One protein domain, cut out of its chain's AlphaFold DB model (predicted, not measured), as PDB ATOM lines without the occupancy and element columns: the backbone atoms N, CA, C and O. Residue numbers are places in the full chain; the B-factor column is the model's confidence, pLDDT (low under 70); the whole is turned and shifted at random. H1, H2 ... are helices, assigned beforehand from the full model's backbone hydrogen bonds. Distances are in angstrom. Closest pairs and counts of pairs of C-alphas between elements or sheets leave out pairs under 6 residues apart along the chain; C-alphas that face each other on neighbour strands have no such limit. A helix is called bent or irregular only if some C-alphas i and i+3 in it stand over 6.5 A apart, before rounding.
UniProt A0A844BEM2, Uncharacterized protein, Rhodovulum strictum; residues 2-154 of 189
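Overview. This is residues 2 to 154 of the 189 residues of an uncharacterized protein of Rhodovulum strictum (UniProt A0A844BEM2). The longest helix, H8, is bent sharply and wraps with both arms round H9, one of four helices, H1, H3, H4 and H9, in a loosely closed up-and-down bundle, each running against the one before it. H7 packs on H1, H5 lies across one end of the bundle, and a long loop, residues 70 to 87, swings out before short H6. The printed part has 153 residues with nine named helices, H1 to H9 in order, and no named strand: all helix. It is compact, with a radius of gyration of the C-alphas of 15.0 A and spans of 45 by 37 by 25 A.

Along the chain. Begin at H8, residues 109 to 132, one helix by its hydrogen bonds but bent: C-alphas 118 and 121 are 7.5 A apart. Arm H8a, residues 109 to 118, runs 14.5 A from C-alpha 109 at (373.617, -52.070, 497.882); arm H8b, 121 to 132, runs 17.0 A. H9, 138 to 152, covers 21.7 A, ending at C-alpha 152, (381.105, -47.130, 505.481). Go back to C-alpha 2 at (364.345, -53.609, 496.706) for H1, 2 to 11, 14.3 A; then come H2, 17 to 21, 6.1 A, and H3, 23 to 33, 15.7 A. H4, 38 to 53, 22.6 A, has a kink of 31 degrees near residue 45 and is only just irregular, with C-alphas 43 and 46 6.7 A apart. H5, 56 to 69, 18.0 A, is only just irregular too, with C-alphas 66 and 69 6.6 A apart. H6, 88 to 91, is irregular at 7.3 A from end to end; H7, 94 to 104, covers 15.1 A.

Arrangement. H8a touches H9 at C-alphas 117 and 148, 4.7 A. H8b and H9 form a helical hairpin, closest at C-alphas 127 and 138, 5.0 A. H9 touches H4, the hub, through residues 40 to 47 of H4 alone, closest at C-alphas 43 and 139, 4.6 A. H3 and H4 form a helical hairpin, closest at C-alphas 23 and 48, 6.4 A. H1 touches H3 at C-alphas 4 and 30, 5.2 A, and H7 at C-alphas 9 and 98, 4.3 A, with H7 at a shallow tilt of 11 degrees, opposite ways. H2 and H4 only just touch, with 3 pairs of C-alphas within 8 A, closest 20 and 52, 5.8 A. H5 is close to H4 but not clearly touching, at C-alphas 51 and 59, 7.0 A. H6 and H9 are apart. Every O i to N i+4 pair is within hydrogen-bond range in H1, H2, H3, H7, H8a and H8b; the counts are 10 of 12 in H4, 9 of 10 in H5 and 10 of 11 in H9, while H6 is too short for one.

Size, cuts and confidence. The C-alphas farthest apart are those of Glu 53 and Asp 84, 45.4 A. The printed part has no cut; the link from H5 to H6 is long, 18 residues, and the other links are tight. Look for pLDDT under 70 at residues 68 to 93, 95 and 151 to 154; the mean of the printed part is 78.7.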
ATOM      1  N   ILE A   2     365.291 -54.530 497.357       84.88
ATOM      2  CA  ILE A   2     364.345 -53.609 496.706       84.88
ATOM      3  C   ILE A   2     363.140 -53.323 497.612       84.88
ATOM      4  O   ILE A   2     362.701 -52.177 497.690       84.88
ATOM      5  N   VAL A   3     362.624 -54.331 498.328       86.50
ATOM      6  CA  VAL A   3     361.420 -54.162 499.149       86.50
ATOM      7  C   VAL A   3     361.693 -53.252 500.340       86.50
ATOM      8  O   VAL A   3     360.918 -52.332 500.576       86.50
ATOM      9  N   THR A   4     362.815 -53.432 501.040       88.62
ATOM     10  CA  THR A   4     363.182 -52.604 502.200       88.62
ATOM     11  C   THR A   4     363.343 -51.138 501.820       88.62
ATOM     12  O   THR A   4     362.809 -50.264 502.498       88.62
ATOM     13  N   ILE A   5     364.044 -50.847 500.721       87.88
ATOM     14  CA  ILE A   5     364.259 -49.463 500.284       87.88
ATOM     15  C   ILE A   5     362.944 -48.827 499.811       87.88
ATOM     16  O   ILE A   5     362.639 -47.706 500.219       87.88
ATOM     17  N   LYS A   6     362.116 -49.551 499.042       88.44
ATOM     18  CA  LYS A   6     360.789 -49.061 498.617       88.44
ATOM     19  C   LYS A   6     359.833 -48.866 499.791       88.44
ATOM     20  O   LYS A   6     359.065 -47.910 499.795       88.44
ATOM     21  N   ALA A   7     359.903 -49.721 500.807       89.50
ATOM     22  CA  ALA A   7     359.125 -49.568 502.028       89.50
ATOM     23  C   ALA A   7     359.498 -48.277 502.766       89.50
ATOM     24  O   ALA A   7     358.619 -47.491 503.107       89.50
ATOM     25  N   LEU A   8     360.797 -48.018 502.955       89.31
ATOM     26  CA  LEU A   8     361.276 -46.783 503.584       89.31
ATOM     27  C   LEU A   8     360.908 -45.542 502.752       89.31
ATOM     28  O   LEU A   8     360.492 -44.534 503.321       89.31
ATOM     29  N   ALA A   9     360.975 -45.623 501.418       88.62
ATOM     30  CA  ALA A   9     360.516 -44.562 500.518       88.62
ATOM     31  C   ALA A   9     359.010 -44.273 500.675       88.62
ATOM     32  O   ALA A   9     358.593 -43.113 500.757       88.62
ATOM     33  N   ALA A  10     358.192 -45.325 500.775       88.75
ATOM     34  CA  ALA A  10     356.751 -45.210 500.968       88.75
ATOM     35  C   ALA A  10     356.395 -44.603 502.334       88.75
ATOM     36  O   ALA A  10     355.475 -43.792 502.413       88.75
ATOM     37  N   MET A  11     357.156 -44.916 503.391       89.69
ATOM     38  CA  MET A  11     356.987 -44.307 504.721       89.69
ATOM     39  C   MET A  11     357.325 -42.807 504.749       89.69
ATOM     40  O   MET A  11     356.827 -42.089 505.612       89.69
ATOM     41  N   LEU A  12     358.152 -42.321 503.817       87.44
ATOM     42  CA  LEU A  12     358.496 -40.898 503.667       87.44
ATOM     43  C   LEU A  12     357.607 -40.151 502.659       87.44
ATOM     44  O   LEU A  12     357.828 -38.964 502.402       87.44
ATOM     45  N   SER A  13     356.602 -40.830 502.108       85.56
ATOM     46  CA  SER A  13     355.604 -40.273 501.195       85.56
ATOM     47  C   SER A  13     354.241 -40.153 501.887       85.56
ATOM     48  O   SER A  13     353.985 -40.857 502.867       85.56
ATOM     49  N   PRO A  14     353.324 -39.297 501.390       83.69
ATOM     50  CA  PRO A  14     351.954 -39.277 501.885       83.69
ATOM     51  C   PRO A  14     351.345 -40.690 501.848       83.69
ATOM     52  O   PRO A  14     351.383 -41.332 500.792       83.69
ATOM     53  N   PRO A  15     350.778 -41.185 502.963       86.19
ATOM     54  CA  PRO A  15     350.281 -42.550 503.027       86.19
ATOM     55  C   PRO A  15     349.142 -42.756 502.026       86.19
ATOM     56  O   PRO A  15     348.258 -41.907 501.865       86.19
ATOM     57  N   SER A  16     349.169 -43.905 501.352       87.69
ATOM     58  CA  SER A  16     348.154 -44.328 500.387       87.69
ATOM     59  C   SER A  16     347.334 -45.494 500.939       87.69
ATOM     60  O   SER A  16     347.792 -46.240 501.805       87.69
ATOM     61  N   ALA A  17     346.121 -45.687 500.411       88.81
ATOM     62  CA  ALA A  17     345.270 -46.816 500.798       88.81
ATOM     63  C   ALA A  17     345.957 -48.171 500.545       88.81
ATOM     64  O   ALA A  17     345.834 -49.086 501.355       88.81
ATOM     65  N   GLN A  18     346.714 -48.277 499.449       87.19
ATOM     66  CA  GLN A  18     347.470 -49.479 499.106       87.19
ATOM     67  C   GLN A  18     348.582 -49.754 500.121       87.19
ATOM     68  O   GLN A  18     348.695 -50.878 500.599       87.19
ATOM     69  N   PHE A  19     349.370 -48.736 500.477       86.75
ATOM     70  CA  PHE A  19     350.446 -48.892 501.455       86.75
ATOM     71  C   PHE A  19     349.894 -49.284 502.827       86.75
ATOM     72  O   PHE A  19     350.375 -50.237 503.425       86.75
ATOM     73  N   LYS A  20     348.819 -48.620 503.270       88.88
ATOM     74  CA  LYS A  20     348.119 -48.935 504.521       88.88
ATOM     75  C   LYS A  20     347.582 -50.372 504.567       88.88
ATOM     76  O   LYS A  20     347.618 -51.009 505.617       88.88
ATOM     77  N   ALA A  21     347.044 -50.869 503.452       88.81
ATOM     78  CA  ALA A  21     346.548 -52.240 503.365       88.81
ATOM     79  C   ALA A  21     347.690 -53.268 503.393       88.81
ATOM     80  O   ALA A  21     347.523 -54.338 503.966       88.81
ATOM     81  N   ALA A  22     348.841 -52.921 502.814       87.88
ATOM     82  CA  ALA A  22     350.008 -53.788 502.693       87.88
ATOM     83  C   ALA A  22     351.041 -53.612 503.823       87.88
ATOM     84  O   ALA A  22     352.123 -54.186 503.739       87.88
ATOM     85  N   THR A  23     350.758 -52.821 504.866       87.12
ATOM     86  CA  THR A  23     351.738 -52.465 505.909       87.12
ATOM     87  C   THR A  23     352.431 -53.690 506.507       87.12
ATOM     88  O   THR A  23     353.656 -53.712 506.621       87.12
ATOM     89  N   TRP A  24     351.658 -54.722 506.858       86.00
ATOM     90  CA  TRP A  24     352.182 -55.931 507.495       86.00
ATOM     91  C   TRP A  24     352.859 -56.880 506.511       86.00
ATOM     92  O   TRP A  24     353.902 -57.435 506.845       86.00
ATOM     93  N   ASP A  25     352.341 -57.003 505.287       88.38
ATOM     94  CA  ASP A  25     353.001 -57.770 504.223       88.38
ATOM     95  C   ASP A  25     354.374 -57.171 503.878       88.38
ATOM     96  O   ASP A  25     355.357 -57.887 503.697       88.38
ATOM     97  N   ILE A  26     354.465 -55.838 503.838       85.31
ATOM     98  CA  ILE A  26     355.721 -55.116 503.617       85.31
ATOM     99  C   ILE A  26     356.667 -55.313 504.806       85.31
ATOM    100  O   ILE A  26     357.856 -55.548 504.599       85.31
ATOM    101  N   ALA A  27     356.156 -55.255 506.039       84.62
ATOM    102  CA  ALA A  27     356.956 -55.500 507.237       84.62
ATOM    103  C   ALA A  27     357.543 -56.922 507.260       84.62
ATOM    104  O   ALA A  27     358.716 -57.088 507.596       84.62
ATOM    105  N   ASP A  28     356.768 -57.931 506.854       86.12
ATOM    106  CA  ASP A  28     357.238 -59.314 506.726       86.12
ATOM    107  C   ASP A  28     358.293 -59.450 505.620       86.12
ATOM    108  O   ASP A  28     359.380 -59.985 505.840       86.12
ATOM    109  N   ALA A  29     358.054 -58.846 504.455       85.38
ATOM    110  CA  ALA A  29     359.024 -58.853 503.366       85.38
ATOM    111  C   ALA A  29     360.352 -58.159 503.740       85.38
ATOM    112  O   ALA A  29     361.421 -58.584 503.297       85.38
ATOM    113  N   MET A  30     360.320 -57.137 504.603       83.94
ATOM    114  CA  MET A  30     361.527 -56.521 505.170       83.94
ATOM    115  C   MET A  30     362.311 -57.475 506.087       83.94
ATOM    116  O   MET A  30     363.535 -57.347 506.178       83.94
ATOM    117  N   LEU A  31     361.651 -58.435 506.751       79.00
ATOM    118  CA  LEU A  31     362.326 -59.478 507.537       79.00
ATOM    119  C   LEU A  31     363.085 -60.447 506.634       79.00
ATOM    120  O   LEU A  31     364.207 -60.825 506.958       79.00
ATOM    121  N   VAL A  32     362.497 -60.811 505.494       83.50
ATOM    122  CA  VAL A  32     363.108 -61.738 504.529       83.50
ATOM    123  C   VAL A  32     364.391 -61.161 503.928       83.50
ATOM    124  O   VAL A  32     365.351 -61.891 503.693       83.50
ATOM    125  N   GLU A  33     364.434 -59.851 503.682       83.81
ATOM    126  CA  GLU A  33     365.617 -59.198 503.113       83.81
ATOM    127  C   GLU A  33     366.750 -58.959 504.128       83.81
ATOM    128  O   GLU A  33     367.870 -58.678 503.704       83.81
ATOM    129  N   ASP A  34     366.460 -59.044 505.434       83.44
ATOM    130  CA  ASP A  34     367.379 -58.916 506.583       83.44
ATOM    131  C   ASP A  34     368.409 -57.766 506.496       83.44
ATOM    132  O   ASP A  34     369.527 -57.839 506.997       83.44
ATOM    133  N   LEU A  35     368.029 -56.645 505.874       84.25
ATOM    134  CA  LEU A  35     368.896 -55.466 505.744       84.25
ATOM    135  C   LEU A  35     368.963 -54.604 507.011       84.25
ATOM    136  O   LEU A  35     369.875 -53.790 507.163       84.25
ATOM    137  N   LEU A  36     367.981 -54.746 507.898       85.00
ATOM    138  CA  LEU A  36     367.851 -53.963 509.124       85.00
ATOM    139  C   LEU A  36     368.022 -54.874 510.334       85.00
ATOM    140  O   LEU A  36     367.351 -55.899 510.431       85.00
ATOM    141  N   THR A  37     368.857 -54.471 511.294       86.69
ATOM    142  CA  THR A  37     368.983 -55.201 512.567       86.69
ATOM    143  C   THR A  37     367.656 -55.255 513.340       86.69
ATOM    144  O   THR A  37     366.826 -54.352 513.205       86.69
ATOM    145  N   PRO A  38     367.461 -56.253 514.226       85.19
ATOM    146  CA  PRO A  38     366.252 -56.362 515.046       85.19
ATOM    147  C   PRO A  38     365.931 -55.103 515.861       85.19
ATOM    148  O   PRO A  38     364.761 -54.812 516.080       85.19
ATOM    149  N   GLU A  39     366.954 -54.357 516.300       86.62
ATOM    150  CA  GLU A  39     366.761 -53.090 517.019       86.62
ATOM    151  C   GLU A  39     366.067 -52.052 516.131       86.62
ATOM    152  O   GLU A  39     365.010 -51.515 516.447       86.62
ATOM    153  N   VAL A  40     366.642 -51.813 514.955       86.94
ATOM    154  CA  VAL A  40     366.144 -50.808 514.014       86.94
ATOM    155  C   VAL A  40     364.742 -51.170 513.535       86.94
ATOM    156  O   VAL A  40     363.885 -50.302 513.413       86.94
ATOM    157  N   ARG A  41     364.463 -52.465 513.351       85.69
ATOM    158  CA  ARG A  41     363.112 -52.938 513.034       85.69
ATOM    159  C   ARG A  41     362.109 -52.602 514.139       85.69
ATOM    160  O   ARG A  41     361.019 -52.133 513.827       85.69
ATOM    161  N   ARG A  42     362.475 -52.762 515.417       88.25
ATOM    162  CA  ARG A  42     361.610 -52.369 516.547       88.25
ATOM    163  C   ARG A  42     361.277 -50.879 516.542       88.25
ATOM    164  O   ARG A  42     360.185 -50.517 516.960       88.25
ATOM    165  N   GLN A  43     362.175 -50.032 516.045       88.00
ATOM    166  CA  GLN A  43     361.930 -48.591 515.934       88.00
ATOM    167  C   GLN A  43     360.921 -48.232 514.832       88.00
ATOM    168  O   GLN A  43     360.325 -47.161 514.894       88.00
ATOM    169  N   LEU A  44     360.697 -49.112 513.849       89.44
ATOM    170  CA  LEU A  44     359.708 -48.911 512.783       89.44
ATOM    171  C   LEU A  44     358.294 -49.349 513.183       89.44
ATOM    172  O   LEU A  44     357.325 -48.807 512.655       89.44
ATOM    173  N   LEU A  45     358.166 -50.296 514.119       89.44
ATOM    174  CA  LEU A  45     356.871 -50.851 514.533       89.44
ATOM    175  C   LEU A  45     355.855 -49.784 514.969       89.44
ATOM    176  O   LEU A  45     354.747 -49.824 514.446       89.44
ATOM    177  N   PRO A  46     356.204 -48.776 515.800       91.00
ATOM    178  CA  PRO A  46     355.240 -47.756 516.205       91.00
ATOM    179  C   PRO A  46     354.648 -46.986 515.023       91.00
ATOM    180  O   PRO A  46     353.474 -46.635 515.041       91.00
ATOM    181  N   LEU A  47     355.443 -46.725 513.979       90.50
ATOM    182  CA  LEU A  47     354.940 -46.059 512.781       90.50
ATOM    183  C   LEU A  47     354.027 -46.987 511.977       90.50
ATOM    184  O   LEU A  47     352.998 -46.542 511.480       90.50
ATOM    185  N   LEU A  48     354.387 -48.263 511.844       90.12
ATOM    186  CA  LEU A  48     353.585 -49.239 511.106       90.12
ATOM    187  C   LEU A  48     352.241 -49.496 511.789       90.12
ATOM    188  O   LEU A  48     351.219 -49.481 511.106       90.12
ATOM    189  N   ASP A  49     352.225 -49.629 513.115       90.69
ATOM    190  CA  ASP A  49     350.999 -49.722 513.910       90.69
ATOM    191  C   ASP A  49     350.122 -48.481 513.704       90.69
ATOM    192  O   ASP A  49     348.957 -48.589 513.327       90.69
ATOM    193  N   GLU A  50     350.692 -47.279 513.825       90.00
ATOM    194  CA  GLU A  50     349.956 -46.037 513.572       90.00
ATOM    195  C   GLU A  50     349.407 -45.955 512.134       90.00
ATOM    196  O   GLU A  50     348.273 -45.505 511.918       90.00
ATOM    197  N   ILE A  51     350.190 -46.393 511.140       88.69
ATOM    198  CA  ILE A  51     349.773 -46.451 509.734       88.69
ATOM    199  C   ILE A  51     348.692 -47.523 509.526       88.69
ATOM    200  O   ILE A  51     347.807 -47.372 508.679       88.69
ATOM    201  N   HIS A  52     348.677 -48.589 510.311       88.81
ATOM    202  CA  HIS A  52     347.655 -49.617 510.217       88.81
ATOM    203  C   HIS A  52     346.348 -49.229 510.926       88.81
ATOM    204  O   HIS A  52     345.270 -49.444 510.374       88.81
ATOM    205  N   GLU A  53     346.411 -48.567 512.078       90.38
ATOM    206  CA  GLU A  53     345.231 -48.275 512.901       90.38
ATOM    207  C   GLU A  53     344.514 -46.976 512.518       90.38
ATOM    208  O   GLU A  53     343.286 -46.912 512.503       90.38
ATOM    209  N   MET A  54     345.256 -45.917 512.184       90.31
ATOM    210  CA  MET A  54     344.662 -44.590 511.995       90.31
ATOM    211  C   MET A  54     343.914 -44.467 510.656       90.31
ATOM    212  O   MET A  54     344.319 -45.024 509.640       90.31
ATOM    213  N   GLU A  55     342.819 -43.710 510.609       92.81
ATOM    214  CA  GLU A  55     342.111 -43.464 509.346       92.81
ATOM    215  C   GLU A  55     342.989 -42.701 508.340       92.81
ATOM    216  O   GLU A  55     343.687 -41.753 508.705       92.81
ATOM    217  N   LEU A  56     342.925 -43.082 507.059       89.88
ATOM    218  CA  LEU A  56     343.827 -42.588 506.009       89.88
ATOM    219  C   LEU A  56     343.874 -41.053 505.917       89.88
ATOM    220  O   LEU A  56     344.955 -40.478 505.813       89.88
ATOM    221  N   GLY A  57     342.724 -40.377 505.997       88.81
ATOM    222  CA  GLY A  57     342.674 -38.910 505.953       88.81
ATOM    223  C   GLY A  57     343.432 -38.267 507.117       88.81
ATOM    224  O   GLY A  57     344.263 -37.386 506.912       88.81
ATOM    225  N   ARG A  58     343.239 -38.787 508.335       90.50
ATOM    226  CA  ARG A  58     343.951 -38.327 509.535       90.50
ATOM    227  C   ARG A  58     345.456 -38.595 509.441       90.50
ATOM    228  O   ARG A  58     346.260 -37.774 509.878       90.50
ATOM    229  N   GLN A  59     345.847 -39.717 508.838       88.06
ATOM    230  CA  GLN A  59     347.255 -40.027 508.589       88.06
ATOM    231  C   GLN A  59     347.896 -39.038 507.619       88.06
ATOM    232  O   GLN A  59     348.988 -38.543 507.888       88.06
ATOM    233  N   GLN A  60     347.213 -38.716 506.519       88.62
ATOM    234  CA  GLN A  60     347.685 -37.736 505.542       88.62
ATOM    235  C   GLN A  60     347.787 -36.332 506.153       88.62
ATOM    236  O   GLN A  60     348.769 -35.628 505.921       88.62
ATOM    237  N   GLU A  61     346.828 -35.937 506.993       87.69
ATOM    238  CA  GLU A  61     346.884 -34.674 507.737       87.69
ATOM    239  C   GLU A  61     348.069 -34.619 508.705       87.69
ATOM    240  O   GLU A  61     348.776 -33.611 508.748       87.69
ATOM    241  N   ARG A  62     348.317 -35.702 509.453       85.06
ATOM    242  CA  ARG A  62     349.466 -35.812 510.362       85.06
ATOM    243  C   ARG A  62     350.786 -35.774 509.595       85.06
ATOM    244  O   ARG A  62     351.700 -35.057 510.001       85.06
ATOM    245  N   PHE A  63     350.878 -36.478 508.468       85.69
ATOM    246  CA  PHE A  63     352.032 -36.408 507.571       85.69
ATOM    247  C   PHE A  63     352.276 -34.965 507.105       85.69
ATOM    248  O   PHE A  63     353.381 -34.442 507.245       85.69
ATOM    249  N   ALA A  64     351.233 -34.273 506.634       83.19
ATOM    250  CA  ALA A  64     351.333 -32.875 506.226       83.19
ATOM    251  C   ALA A  64     351.734 -31.953 507.393       83.19
ATOM    252  O   ALA A  64     352.506 -31.016 507.197       83.19
ATOM    253  N   ALA A  65     351.260 -32.212 508.615       81.31
ATOM    254  CA  ALA A  65     351.648 -31.450 509.800       81.31
ATOM    255  C   ALA A  65     353.148 -31.579 510.115       81.31
ATOM    256  O   ALA A  65     353.796 -30.571 510.409       81.31
ATOM    257  N   HIS A  66     353.710 -32.786 510.006       77.81
ATOM    258  CA  HIS A  66     355.134 -33.020 510.242       77.81
ATOM    259  C   HIS A  66     356.017 -32.499 509.107       77.81
ATOM    260  O   HIS A  66     356.982 -31.796 509.382       77.81
ATOM    261  N   PHE A  67     355.687 -32.791 507.848       74.88
ATOM    262  CA  PHE A  67     356.613 -32.561 506.732       74.88
ATOM    263  C   PHE A  67     356.285 -31.339 505.864       74.88
ATOM    264  O   PHE A  67     357.192 -30.762 505.274       74.88
ATOM    265  N   GLN A  68     355.021 -30.907 505.789       65.94
ATOM    266  CA  GLN A  68     354.593 -29.849 504.856       65.94
ATOM    267  C   GLN A  68     354.236 -28.514 505.529       65.94
ATOM    268  O   GLN A  68     354.312 -27.472 504.885       65.94
ATOM    269  N   ARG A  69     353.816 -28.515 506.804       54.03
ATOM    270  CA  ARG A  69     353.311 -27.308 507.496       54.03
ATOM    271  C   ARG A  69     354.227 -26.748 508.580       54.03
ATOM    272  O   ARG A  69     354.129 -25.564 508.898       54.03
ATOM    273  N   SER A  70     355.080 -27.566 509.182       51.78
ATOM    274  CA  SER A  70     355.905 -27.129 510.310       51.78
ATOM    275  C   SER A  70     357.190 -26.479 509.815       51.78
ATOM    276  O   SER A  70     358.107 -27.207 509.490       51.78
ATOM    277  N   ARG A  71     357.348 -25.145 509.865       50.47
ATOM    278  CA  ARG A  71     358.638 -24.463 509.564       50.47
ATOM    279  C   ARG A  71     359.861 -25.029 510.317       50.47
ATOM    280  O   ARG A  71     360.985 -24.803 509.898       50.47
ATOM    281  N   SER A  72     359.650 -25.740 511.429       43.72
ATOM    282  CA  SER A  72     360.697 -26.375 512.245       43.72
ATOM    283  C   SER A  72     361.147 -27.766 511.750       43.72
ATOM    284  O   SER A  72     362.251 -28.199 512.090       43.72
ATOM    285  N   LEU A  73     360.314 -28.459 510.960       50.41
ATOM    286  CA  LEU A  73     360.596 -29.759 510.318       50.41
ATOM    287  C   LEU A  73     360.594 -29.682 508.781       50.41
ATOM    288  O   LEU A  73     361.225 -30.509 508.135       50.41
ATOM    289  N   SER A  74     359.957 -28.666 508.198       43.97
ATOM    290  CA  SER A  74     360.244 -28.118 506.877       43.97
ATOM    291  C   SER A  74     361.654 -27.551 506.938       43.97
ATOM    292  O   SER A  74     361.843 -26.391 507.277       43.97
ATOM    293  N   LEU A  75     362.656 -28.414 506.822       48.09
ATOM    294  CA  LEU A  75     363.582 -28.468 505.690       48.09
ATOM    295  C   LEU A  75     363.995 -27.157 504.984       48.09
ATOM    296  O   LEU A  75     364.581 -27.193 503.913       48.09
ATOM    297  N   ASN A  76     363.891 -26.001 505.636       42.22
ATOM    298  CA  ASN A  76     364.852 -24.920 505.462       42.22
ATOM    299  C   ASN A  76     366.129 -25.312 506.210       42.22
ATOM    300  O   ASN A  76     366.596 -24.633 507.121       42.22
ATOM    301  N   LEU A  77     366.715 -26.444 505.816       44.72
ATOM    302  CA  LEU A  77     368.017 -26.916 506.281       44.72
ATOM    303  C   LEU A  77     369.162 -26.116 505.626       44.72
ATOM    304  O   LEU A  77     370.260 -26.625 505.439       44.72
ATOM    305  N   ILE A  78     368.893 -24.852 505.292       44.31
ATOM    306  CA  ILE A  78     369.805 -23.927 504.617       44.31
ATOM    307  C   ILE A  78     370.307 -22.845 505.578       44.31
ATOM    308  O   ILE A  78     371.355 -22.260 505.343       44.31
ATOM    309  N   GLU A  79     369.618 -22.575 506.696       47.31
ATOM    310  CA  GLU A  79     370.027 -21.459 507.565       47.31
ATOM    311  C   GLU A  79     371.251 -21.768 508.447       47.31
ATOM    312  O   GLU A  79     371.804 -20.842 509.033       47.31
ATOM    313  N   HIS A  80     371.685 -23.028 508.587       46.09
ATOM    314  CA  HIS A  80     372.811 -23.407 509.469       46.09
ATOM    315  C   HIS A  80     373.900 -24.257 508.792       46.09
ATOM    316  O   HIS A  80     374.844 -24.663 509.470       46.09
ATOM    317  N   LEU A  81     373.812 -24.514 507.482       44.94
ATOM    318  CA  LEU A  81     374.945 -25.082 506.751       44.94
ATOM    319  C   LEU A  81     375.827 -23.918 506.262       44.94
ATOM    320  O   LEU A  81     375.316 -23.057 505.543       44.94
ATOM    321  N   PRO A  82     377.116 -23.832 506.639       42.78
ATOM    322  CA  PRO A  82     378.015 -22.843 506.059       42.78
ATOM    323  C   PRO A  82     378.054 -23.040 504.537       42.78
ATOM    324  O   PRO A  82     378.442 -24.093 504.035       42.78
ATOM    325  N   THR A  83     377.591 -22.018 503.818       46.34
ATOM    326  CA  THR A  83     377.327 -21.979 502.368       46.34
ATOM    327  C   THR A  83     378.583 -22.011 501.483       46.34
ATOM    328  O   THR A  83     378.563 -21.477 500.377       46.34
ATOM    329  N   ASP A  84     379.667 -22.619 501.949       47.62
ATOM    330  CA  ASP A  84     380.900 -22.754 501.165       47.62
ATOM    331  C   ASP A  84     381.146 -24.208 500.720       47.62
ATOM    332  O   ASP A  84     381.747 -24.434 499.683       47.62
ATOM    333  N   GLU A  85     380.560 -25.195 501.417       47.56
ATOM    334  CA  GLU A  85     380.791 -26.639 501.194       47.56
ATOM    335  C   GLU A  85     379.472 -27.421 500.998       47.56
ATOM    336  O   GLU A  85     379.384 -28.632 501.220       47.56
ATOM    337  N   ALA A  86     378.384 -26.732 500.650       46.38
ATOM    338  CA  ALA A  86     377.075 -27.357 500.500       46.38
ATOM    339  C   ALA A  86     376.975 -28.053 499.131       46.38
ATOM    340  O   ALA A  86     376.603 -27.446 498.127       46.38
ATOM    341  N   GLY A  87     377.308 -29.345 499.095       49.59
ATOM    342  CA  GLY A  87     376.968 -30.234 497.982       49.59
ATOM    343  C   GLY A  87     375.444 -30.328 497.738       49.59
ATOM    344  O   GLY A  87     374.658 -29.624 498.378       49.59
ATOM    345  N   PRO A  88     374.965 -31.230 496.859       44.75
ATOM    346  CA  PRO A  88     373.554 -31.319 496.439       44.75
ATOM    347  C   PRO A  88     372.520 -31.576 497.566       44.75
ATOM    348  O   PRO A  88     371.322 -31.604 497.301       44.75
ATOM    349  N   ALA A  89     372.949 -31.730 498.823       47.94
ATOM    350  CA  ALA A  89     372.117 -31.945 500.010       47.94
ATOM    351  C   ALA A  89     371.450 -30.672 500.584       47.94
ATOM    352  O   ALA A  89     370.645 -30.776 501.509       47.94
ATOM    353  N   ALA A  90     371.743 -29.480 500.048       48.38
ATOM    354  CA  ALA A  90     371.253 -28.200 500.580       48.38
ATOM    355  C   ALA A  90     369.719 -28.002 500.512       48.38
ATOM    356  O   ALA A  90     369.199 -27.074 501.125       48.38
ATOM    357  N   HIS A  91     368.983 -28.856 499.790       51.62
ATOM    358  CA  HIS A  91     367.523 -28.761 499.637       51.62
ATOM    359  C   HIS A  91     366.828 -30.134 499.697       51.62
ATOM    360  O   HIS A  91     365.929 -30.441 498.917       51.62
ATOM    361  N   LEU A  92     367.298 -31.021 500.578       59.84
ATOM    362  CA  LEU A  92     366.763 -32.378 500.674       59.84
ATOM    363  C   LEU A  92     365.529 -32.447 501.583       59.84
ATOM    364  O   LEU A  92     365.673 -32.730 502.765       59.84
ATOM    365  N   ASP A  93     364.325 -32.252 501.042       68.31
ATOM    366  CA  ASP A  93     363.071 -32.469 501.784       68.31
ATOM    367  C   ASP A  93     362.670 -33.950 501.954       68.31
ATOM    368  O   ASP A  93     363.190 -34.823 501.265       68.31
ATOM    369  N   SER A  94     361.654 -34.253 502.782       71.50
ATOM    370  CA  SER A  94     361.103 -35.618 502.937       71.50
ATOM    371  C   SER A  94     360.638 -36.216 501.608       71.50
ATOM    372  O   SER A  94     360.901 -37.384 501.338       71.50
ATOM    373  N   CYS A  95     359.989 -35.421 500.750       69.50
ATOM    374  CA  CYS A  95     359.570 -35.869 499.421       69.50
ATOM    375  C   CYS A  95     360.770 -36.123 498.497       69.50
ATOM    376  O   CYS A  95     360.753 -37.069 497.713       69.50
ATOM    377  N   HIS A  96     361.820 -35.301 498.602       77.25
ATOM    378  CA  HIS A  96     363.056 -35.485 497.845       77.25
ATOM    379  C   HIS A  96     363.811 -36.737 498.312       77.25
ATOM    380  O   HIS A  96     364.296 -37.498 497.482       77.25
ATOM    381  N   LEU A  97     363.845 -37.001 499.622       82.38
ATOM    382  CA  LEU A  97     364.422 -38.213 500.197       82.38
ATOM    383  C   LEU A  97     363.621 -39.463 499.809       82.38
ATOM    384  O   LEU A  97     364.217 -40.470 499.443       82.38
ATOM    385  N   ALA A  98     362.289 -39.398 499.818       85.56
ATOM    386  CA  ALA A  98     361.441 -40.489 499.340       85.56
ATOM    387  C   ALA A  98     361.710 -40.811 497.862       85.56
ATOM    388  O   ALA A  98     361.923 -41.971 497.513       85.56
ATOM    389  N   LEU A  99     361.769 -39.782 497.009       83.56
ATOM    390  CA  LEU A  99     362.082 -39.942 495.590       83.56
ATOM    391  C   LEU A  99     363.488 -40.517 495.386       83.56
ATOM    392  O   LEU A  99     363.663 -41.438 494.595       83.56
ATOM    393  N   LEU A 100     364.479 -40.014 496.128       84.38
ATOM    394  CA  LEU A 100     365.846 -40.527 496.103       84.38
ATOM    395  C   LEU A 100     365.871 -42.028 496.411       84.38
ATOM    396  O   LEU A 100     366.429 -42.796 495.633       84.38
ATOM    397  N   LEU A 101     365.224 -42.459 497.495       86.94
ATOM    398  CA  LEU A 101     365.152 -43.873 497.867       86.94
ATOM    399  C   LEU A 101     364.485 -44.722 496.784       86.94
ATOM    400  O   LEU A 101     364.998 -45.790 496.460       86.94
ATOM    401  N   ASP A 102     363.394 -44.242 496.188       87.06
ATOM    402  CA  ASP A 102     362.724 -44.953 495.097       87.06
ATOM    403  C   ASP A 102     363.659 -45.141 493.889       87.06
ATOM    404  O   ASP A 102     363.786 -46.250 493.370       87.06
ATOM    405  N   THR A 103     364.432 -44.109 493.523       86.25
ATOM    406  CA  THR A 103     365.433 -44.213 492.441       86.25
ATOM    407  C   THR A 103     366.616 -45.131 492.769       86.25
ATOM    408  O   THR A 103     367.271 -45.653 491.861       86.25
ATOM    409  N   LEU A 104     366.901 -45.331 494.059       87.50
ATOM    410  CA  LEU A 104     367.980 -46.182 494.557       87.50
ATOM    411  C   LEU A 104     367.550 -47.640 494.738       87.50
ATOM    412  O   LEU A 104     368.413 -48.505 494.858       87.50
ATOM    413  N   ALA A 105     366.251 -47.942 494.753       88.75
ATOM    414  CA  ALA A 105     365.756 -49.267 495.113       88.75
ATOM    415  C   ALA A 105     366.307 -50.393 494.223       88.75
ATOM    416  O   ALA A 105     366.592 -51.481 494.722       88.75
ATOM    417  N   ASP A 106     366.490 -50.118 492.931       88.31
ATOM    418  CA  ASP A 106     367.000 -51.061 491.928       88.31
ATOM    419  C   ASP A 106     368.536 -50.987 491.744       88.31
ATOM    420  O   ASP A 106     369.102 -51.665 490.885       88.31
ATOM    421  N   ARG A 107     369.234 -50.167 492.545       86.44
ATOM    422  CA  ARG A 107     370.700 -50.000 492.518       86.44
ATOM    423  C   ARG A 107     371.395 -50.999 493.439       86.44
ATOM    424  O   ARG A 107     370.799 -51.426 494.423       86.44
ATOM    425  N   PRO A 108     372.657 -51.379 493.176       86.06
ATOM    426  CA  PRO A 108     373.377 -52.295 494.052       86.06
ATOM    427  C   PRO A 108     373.623 -51.669 495.437       86.06
ATOM    428  O   PRO A 108     373.805 -50.460 495.577       86.06
ATOM    429  N   LEU A 109     373.641 -52.508 496.479       83.94
ATOM    430  CA  LEU A 109     373.617 -52.070 497.882       83.94
ATOM    431  C   LEU A 109     374.755 -51.105 498.251       83.94
ATOM    432  O   LEU A 109     374.568 -50.220 499.079       83.94
ATOM    433  N   ASN A 110     375.934 -51.266 497.656       82.06
ATOM    434  CA  ASN A 110     377.077 -50.380 497.871       82.06
ATOM    435  C   ASN A 110     376.808 -48.949 497.376       82.06
ATOM    436  O   ASN A 110     377.131 -48.007 498.094       82.06
ATOM    437  N   GLU A 111     376.181 -48.785 496.208       84.38
ATOM    438  CA  GLU A 111     375.794 -47.468 495.683       84.38
ATOM    439  C   GLU A 111     374.729 -46.828 496.572       84.38
ATOM    440  O   GLU A 111     374.875 -45.677 496.977       84.38
ATOM    441  N   VAL A 112     373.703 -47.602 496.950       86.12
ATOM    442  CA  VAL A 112     372.641 -47.134 497.855       86.12
ATOM    443  C   VAL A 112     373.240 -46.607 499.154       86.12
ATOM    444  O   VAL A 112     372.901 -45.516 499.604       86.12
ATOM    445  N   ARG A 113     374.162 -47.361 499.756       86.38
ATOM    446  CA  ARG A 113     374.785 -46.972 501.021       86.38
ATOM    447  C   ARG A 113     375.722 -45.771 500.882       86.38
ATOM    448  O   ARG A 113     375.772 -44.975 501.811       86.38
ATOM    449  N   GLY A 114     376.429 -45.637 499.758       78.88
ATOM    450  CA  GLY A 114     377.265 -44.466 499.471       78.88
ATOM    451  C   GLY A 114     376.432 -43.187 499.424       78.88
ATOM    452  O   GLY A 114     376.685 -42.260 500.184       78.88
ATOM    453  N   VAL A 115     375.349 -43.199 498.645       82.50
ATOM    454  CA  VAL A 115     374.433 -42.051 498.556       82.50
ATOM    455  C   VAL A 115     373.764 -41.755 499.904       82.50
ATOM    456  O   VAL A 115     373.607 -40.596 500.280       82.50
ATOM    457  N   LEU A 116     373.398 -42.789 500.670       85.25
ATOM    458  CA  LEU A 116     372.857 -42.607 502.021       85.25
ATOM    459  C   LEU A 116     373.878 -42.023 503.006       85.25
ATOM    460  O   LEU A 116     373.477 -41.295 503.913       85.25
ATOM    461  N   ALA A 117     375.168 -42.323 502.847       83.56
ATOM    462  CA  ALA A 117     376.230 -41.742 503.663       83.56
ATOM    463  C   ALA A 117     376.398 -40.241 503.385       83.56
ATOM    464  O   ALA A 117     376.537 -39.473 504.336       83.56
ATOM    465  N   ASP A 118     376.276 -39.817 502.125       78.81
ATOM    466  CA  ASP A 118     376.364 -38.400 501.744       78.81
ATOM    467  C   ASP A 118     375.253 -37.553 502.385       78.81
ATOM    468  O   ASP A 118     375.477 -36.412 502.793       78.81
ATOM    469  N   VAL A 119     374.048 -38.115 502.524       81.00
ATOM    470  CA  VAL A 119     372.902 -37.429 503.150       81.00
ATOM    471  C   VAL A 119     372.767 -37.704 504.652       81.00
ATOM    472  O   VAL A 119     371.919 -37.094 505.310       81.00
ATOM    473  N   ALA A 120     373.595 -38.584 505.225       84.88
ATOM    474  CA  ALA A 120     373.494 -39.011 506.622       84.88
ATOM    475  C   ALA A 120     373.506 -37.852 507.640       84.88
ATOM    476  O   ALA A 120     372.669 -37.883 508.544       84.88
ATOM    477  N   PRO A 121     374.340 -36.798 507.504       80.94
ATOM    478  CA  PRO A 121     374.337 -35.687 508.462       80.94
ATOM    479  C   PRO A 121     372.984 -34.967 508.541       80.94
ATOM    480  O   PRO A 121     372.505 -34.625 509.623       80.94
ATOM    481  N   VAL A 122     372.325 -34.774 507.394       79.69
ATOM    482  CA  VAL A 122     370.996 -34.149 507.327       79.69
ATOM    483  C   VAL A 122     369.940 -35.075 507.929       79.69
ATOM    484  O   VAL A 122     369.121 -34.641 508.742       79.69
ATOM    485  N   VAL A 123     369.989 -36.361 507.577       84.56
ATOM    486  CA  VAL A 123     369.085 -37.396 508.101       84.56
ATOM    487  C   VAL A 123     369.204 -37.511 509.628       84.56
ATOM    488  O   VAL A 123     368.186 -37.664 510.303       84.56
ATOM    489  N   GLU A 124     370.404 -37.377 510.196       85.19
ATOM    490  CA  GLU A 124     370.639 -37.417 511.644       85.19
ATOM    491  C   GLU A 124     370.010 -36.234 512.382       85.19
ATOM    492  O   GLU A 124     369.317 -36.427 513.385       85.19
ATOM    493  N   ILE A 125     370.165 -35.018 511.856       84.00
ATOM    494  CA  ILE A 125     369.529 -33.823 512.428       84.00
ATOM    495  C   ILE A 125     368.002 -33.978 512.430       84.00
ATOM    496  O   ILE A 125     367.341 -33.639 513.417       84.00
ATOM    497  N   LEU A 126     367.432 -34.503 511.343       83.06
ATOM    498  CA  LEU A 126     365.991 -34.739 511.233       83.06
ATOM    499  C   LEU A 126     365.512 -35.825 512.203       83.06
ATOM    500  O   LEU A 126     364.493 -35.624 512.866       83.06
ATOM    501  N   ALA A 127     366.261 -36.923 512.344       86.69
ATOM    502  CA  ALA A 127     365.960 -37.979 513.309       86.69
ATOM    503  C   ALA A 127     365.864 -37.412 514.734       86.69
ATOM    504  O   ALA A 127     364.848 -37.596 515.399       86.69
ATOM    505  N   LEU A 128     366.871 -36.646 515.168       85.69
ATOM    506  CA  LEU A 128     366.912 -36.048 516.507       85.69
ATOM    507  C   LEU A 128     365.735 -35.096 516.763       85.69
ATOM    508  O   LEU A 128     365.150 -35.100 517.847       85.69
ATOM    509  N   ARG A 129     365.349 -34.290 515.767       84.06
ATOM    510  CA  ARG A 129     364.186 -33.394 515.885       84.06
ATOM    511  C   ARG A 129     362.877 -34.172 515.994       84.06
ATOM    512  O   ARG A 129     362.028 -33.812 516.803       84.06
ATOM    513  N   LEU A 130     362.705 -35.223 515.192       85.56
ATOM    514  CA  LEU A 130     361.509 -36.064 515.233       85.56
ATOM    515  C   LEU A 130     361.393 -36.822 516.559       85.56
ATOM    516  O   LEU A 130     360.293 -36.916 517.096       85.56
ATOM    517  N   GLU A 131     362.509 -37.279 517.127       87.19
ATOM    518  CA  GLU A 131     362.552 -37.894 518.460       87.19
ATOM    519  C   GLU A 131     362.176 -36.905 519.559       87.19
ATOM    520  O   GLU A 131     361.351 -37.225 520.413       87.19
ATOM    521  N   ALA A 132     362.719 -35.685 519.514       83.56
ATOM    522  CA  ALA A 132     362.372 -34.633 520.468       83.56
ATOM    523  C   ALA A 132     360.878 -34.258 520.409       83.56
ATOM    524  O   ALA A 132     360.299 -33.848 521.413       83.56
ATOM    525  N   LEU A 133     360.249 -34.428 519.244       84.94
ATOM    526  CA  LEU A 133     358.811 -34.248 519.038       84.94
ATOM    527  C   LEU A 133     357.978 -35.492 519.394       84.94
ATOM    528  O   LEU A 133     356.755 -35.442 519.285       84.94
ATOM    529  N   GLY A 134     358.610 -36.604 519.785       84.56
ATOM    530  CA  GLY A 134     357.932 -37.873 520.059       84.56
ATOM    531  C   GLY A 134     357.270 -38.491 518.822       84.56
ATOM    532  O   GLY A 134     356.268 -39.190 518.942       84.56
ATOM    533  N   SER A 135     357.781 -38.197 517.625       88.69
ATOM    534  CA  SER A 135     357.213 -38.682 516.370       88.69
ATOM    535  C   SER A 135     357.718 -40.083 516.029       88.69
ATOM    536  O   SER A 135     358.923 -40.324 515.961       88.69
ATOM    537  N   SER A 136     356.791 -40.987 515.718       89.94
ATOM    538  CA  SER A 136     357.055 -42.348 515.226       89.94
ATOM    539  C   SER A 136     357.878 -42.373 513.930       89.94
ATOM    540  O   SER A 136     358.626 -43.318 513.685       89.94
ATOM    541  N   TYR A 137     357.827 -41.299 513.133       89.06
ATOM    542  CA  TYR A 137     358.641 -41.144 511.926       89.06
ATOM    543  C   TYR A 137     360.150 -41.148 512.202       89.06
ATOM    544  O   TYR A 137     360.919 -41.463 511.296       89.06
ATOM    545  N   ALA A 138     360.592 -40.861 513.433       89.19
ATOM    546  CA  ALA A 138     362.003 -40.942 513.811       89.19
ATOM    547  C   ALA A 138     362.635 -42.304 513.478       89.19
ATOM    548  O   ALA A 138     363.774 -42.355 513.008       89.19
ATOM    549  N   GLY A 139     361.883 -43.398 513.647       90.56
ATOM    550  CA  GLY A 139     362.362 -44.750 513.354       90.56
ATOM    551  C   GLY A 139     362.784 -44.942 511.895       90.56
ATOM    552  O   GLY A 139     363.758 -45.643 511.623       90.56
ATOM    553  N   VAL A 140     362.122 -44.260 510.953       91.62
ATOM    554  CA  VAL A 140     362.460 -44.319 509.521       91.62
ATOM    555  C   VAL A 140     363.828 -43.696 509.270       91.62
ATOM    556  O   VAL A 140     364.678 -44.299 508.619       91.62
ATOM    557  N   PHE A 141     364.086 -42.523 509.851       90.62
ATOM    558  CA  PHE A 141     365.379 -41.849 509.719       90.62
ATOM    559  C   PHE A 141     366.497 -42.641 510.404       90.62
ATOM    560  O   PHE A 141     367.593 -42.760 509.858       90.62
ATOM    561  N   ARG A 142     366.221 -43.279 511.549       91.44
ATOM    562  CA  ARG A 142     367.172 -44.203 512.186       91.44
ATOM    563  C   ARG A 142     367.483 -45.419 511.316       91.44
ATOM    564  O   ARG A 142     368.644 -45.824 511.246       91.44
ATOM    565  N   ALA A 143     366.494 -45.956 510.603       91.50
ATOM    566  CA  ALA A 143     366.718 -47.034 509.647       91.50
ATOM    567  C   ALA A 143     367.611 -46.606 508.474       91.50
ATOM    568  O   ALA A 143     368.515 -47.350 508.094       91.50
ATOM    569  N   LEU A 144     367.436 -45.388 507.960       91.12
ATOM    570  CA  LEU A 144     368.297 -44.838 506.909       91.12
ATOM    571  C   LEU A 144     369.747 -44.651 507.371       91.12
ATOM    572  O   LEU A 144     370.668 -45.062 506.666       91.12
ATOM    573  N   LEU A 145     369.961 -44.113 508.575       90.31
ATOM    574  CA  LEU A 145     371.303 -43.978 509.157       90.31
ATOM    575  C   LEU A 145     371.970 -45.337 509.371       90.31
ATOM    576  O   LEU A 145     373.163 -45.497 509.117       90.31
ATOM    577  N   HIS A 146     371.202 -46.337 509.805       90.69
ATOM    578  CA  HIS A 146     371.712 -47.693 509.950       90.69
ATOM    579  C   HIS A 146     372.222 -48.250 508.617       90.69
ATOM    580  O   HIS A 146     373.322 -48.804 508.561       90.69
ATOM    581  N   LEU A 147     371.454 -48.066 507.539       88.25
ATOM    582  CA  LEU A 147     371.857 -48.481 506.198       88.25
ATOM    583  C   LEU A 147     373.113 -47.730 505.730       88.25
ATOM    584  O   LEU A 147     374.034 -48.375 505.232       88.25
ATOM    585  N   ALA A 148     373.198 -46.417 505.966       86.88
ATOM    586  CA  ALA A 148     374.363 -45.597 505.626       86.88
ATOM    587  C   ALA A 148     375.657 -46.099 506.302       86.88
ATOM    588  O   ALA A 148     376.670 -46.346 505.643       86.88
ATOM    589  N   VAL A 149     375.615 -46.337 507.619       81.62
ATOM    590  CA  VAL A 149     376.786 -46.776 508.405       81.62
ATOM    591  C   VAL A 149     377.265 -48.170 507.996       81.62
ATOM    592  O   VAL A 149     378.468 -48.448 508.002       81.62
ATOM    593  N   GLN A 150     376.357 -49.060 507.587       70.12
ATOM    594  CA  GLN A 150     376.752 -50.376 507.087       70.12
ATOM    595  C   GLN A 150     377.482 -50.331 505.731       70.12
ATOM    596  O   GLN A 150     378.128 -51.316 505.377       70.12
ATOM    597  N   GLY A 151     377.435 -49.218 504.988       53.66
ATOM    598  CA  GLY A 151     378.260 -49.009 503.786       53.66
ATOM    599  C   GLY A 151     379.656 -48.503 504.056       53.66
ATOM    600  O   GLY A 151     380.600 -48.965 503.417       53.66
ATOM    601  N   ALA A 152     379.803 -47.637 505.058       46.78
ATOM    602  CA  ALA A 152     381.105 -47.130 505.481       46.78
ATOM    603  C   ALA A 152     382.057 -48.258 505.930       46.78
ATOM    604  O   ALA A 152     383.264 -48.171 505.726       46.78
ATOM    605  N   ARG A 153     381.527 -49.369 506.469       39.19
ATOM    606  CA  ARG A 153     382.335 -50.545 506.860       39.19
ATOM    607  C   ARG A 153     382.844 -51.385 505.685       39.19
ATOM    608  O   ARG A 153     383.777 -52.155 505.875       39.19
ATOM    609  N   THR A 154     382.248 -51.254 504.502       37.28
ATOM    610  CA  THR A 154     382.679 -51.947 503.271       37.28
ATOM    611  C   THR A 154     383.533 -51.074 502.352       37.28
ATOM    612  O   THR A 154     384.112 -51.597 501.410       37.28
TER     613      THR A 154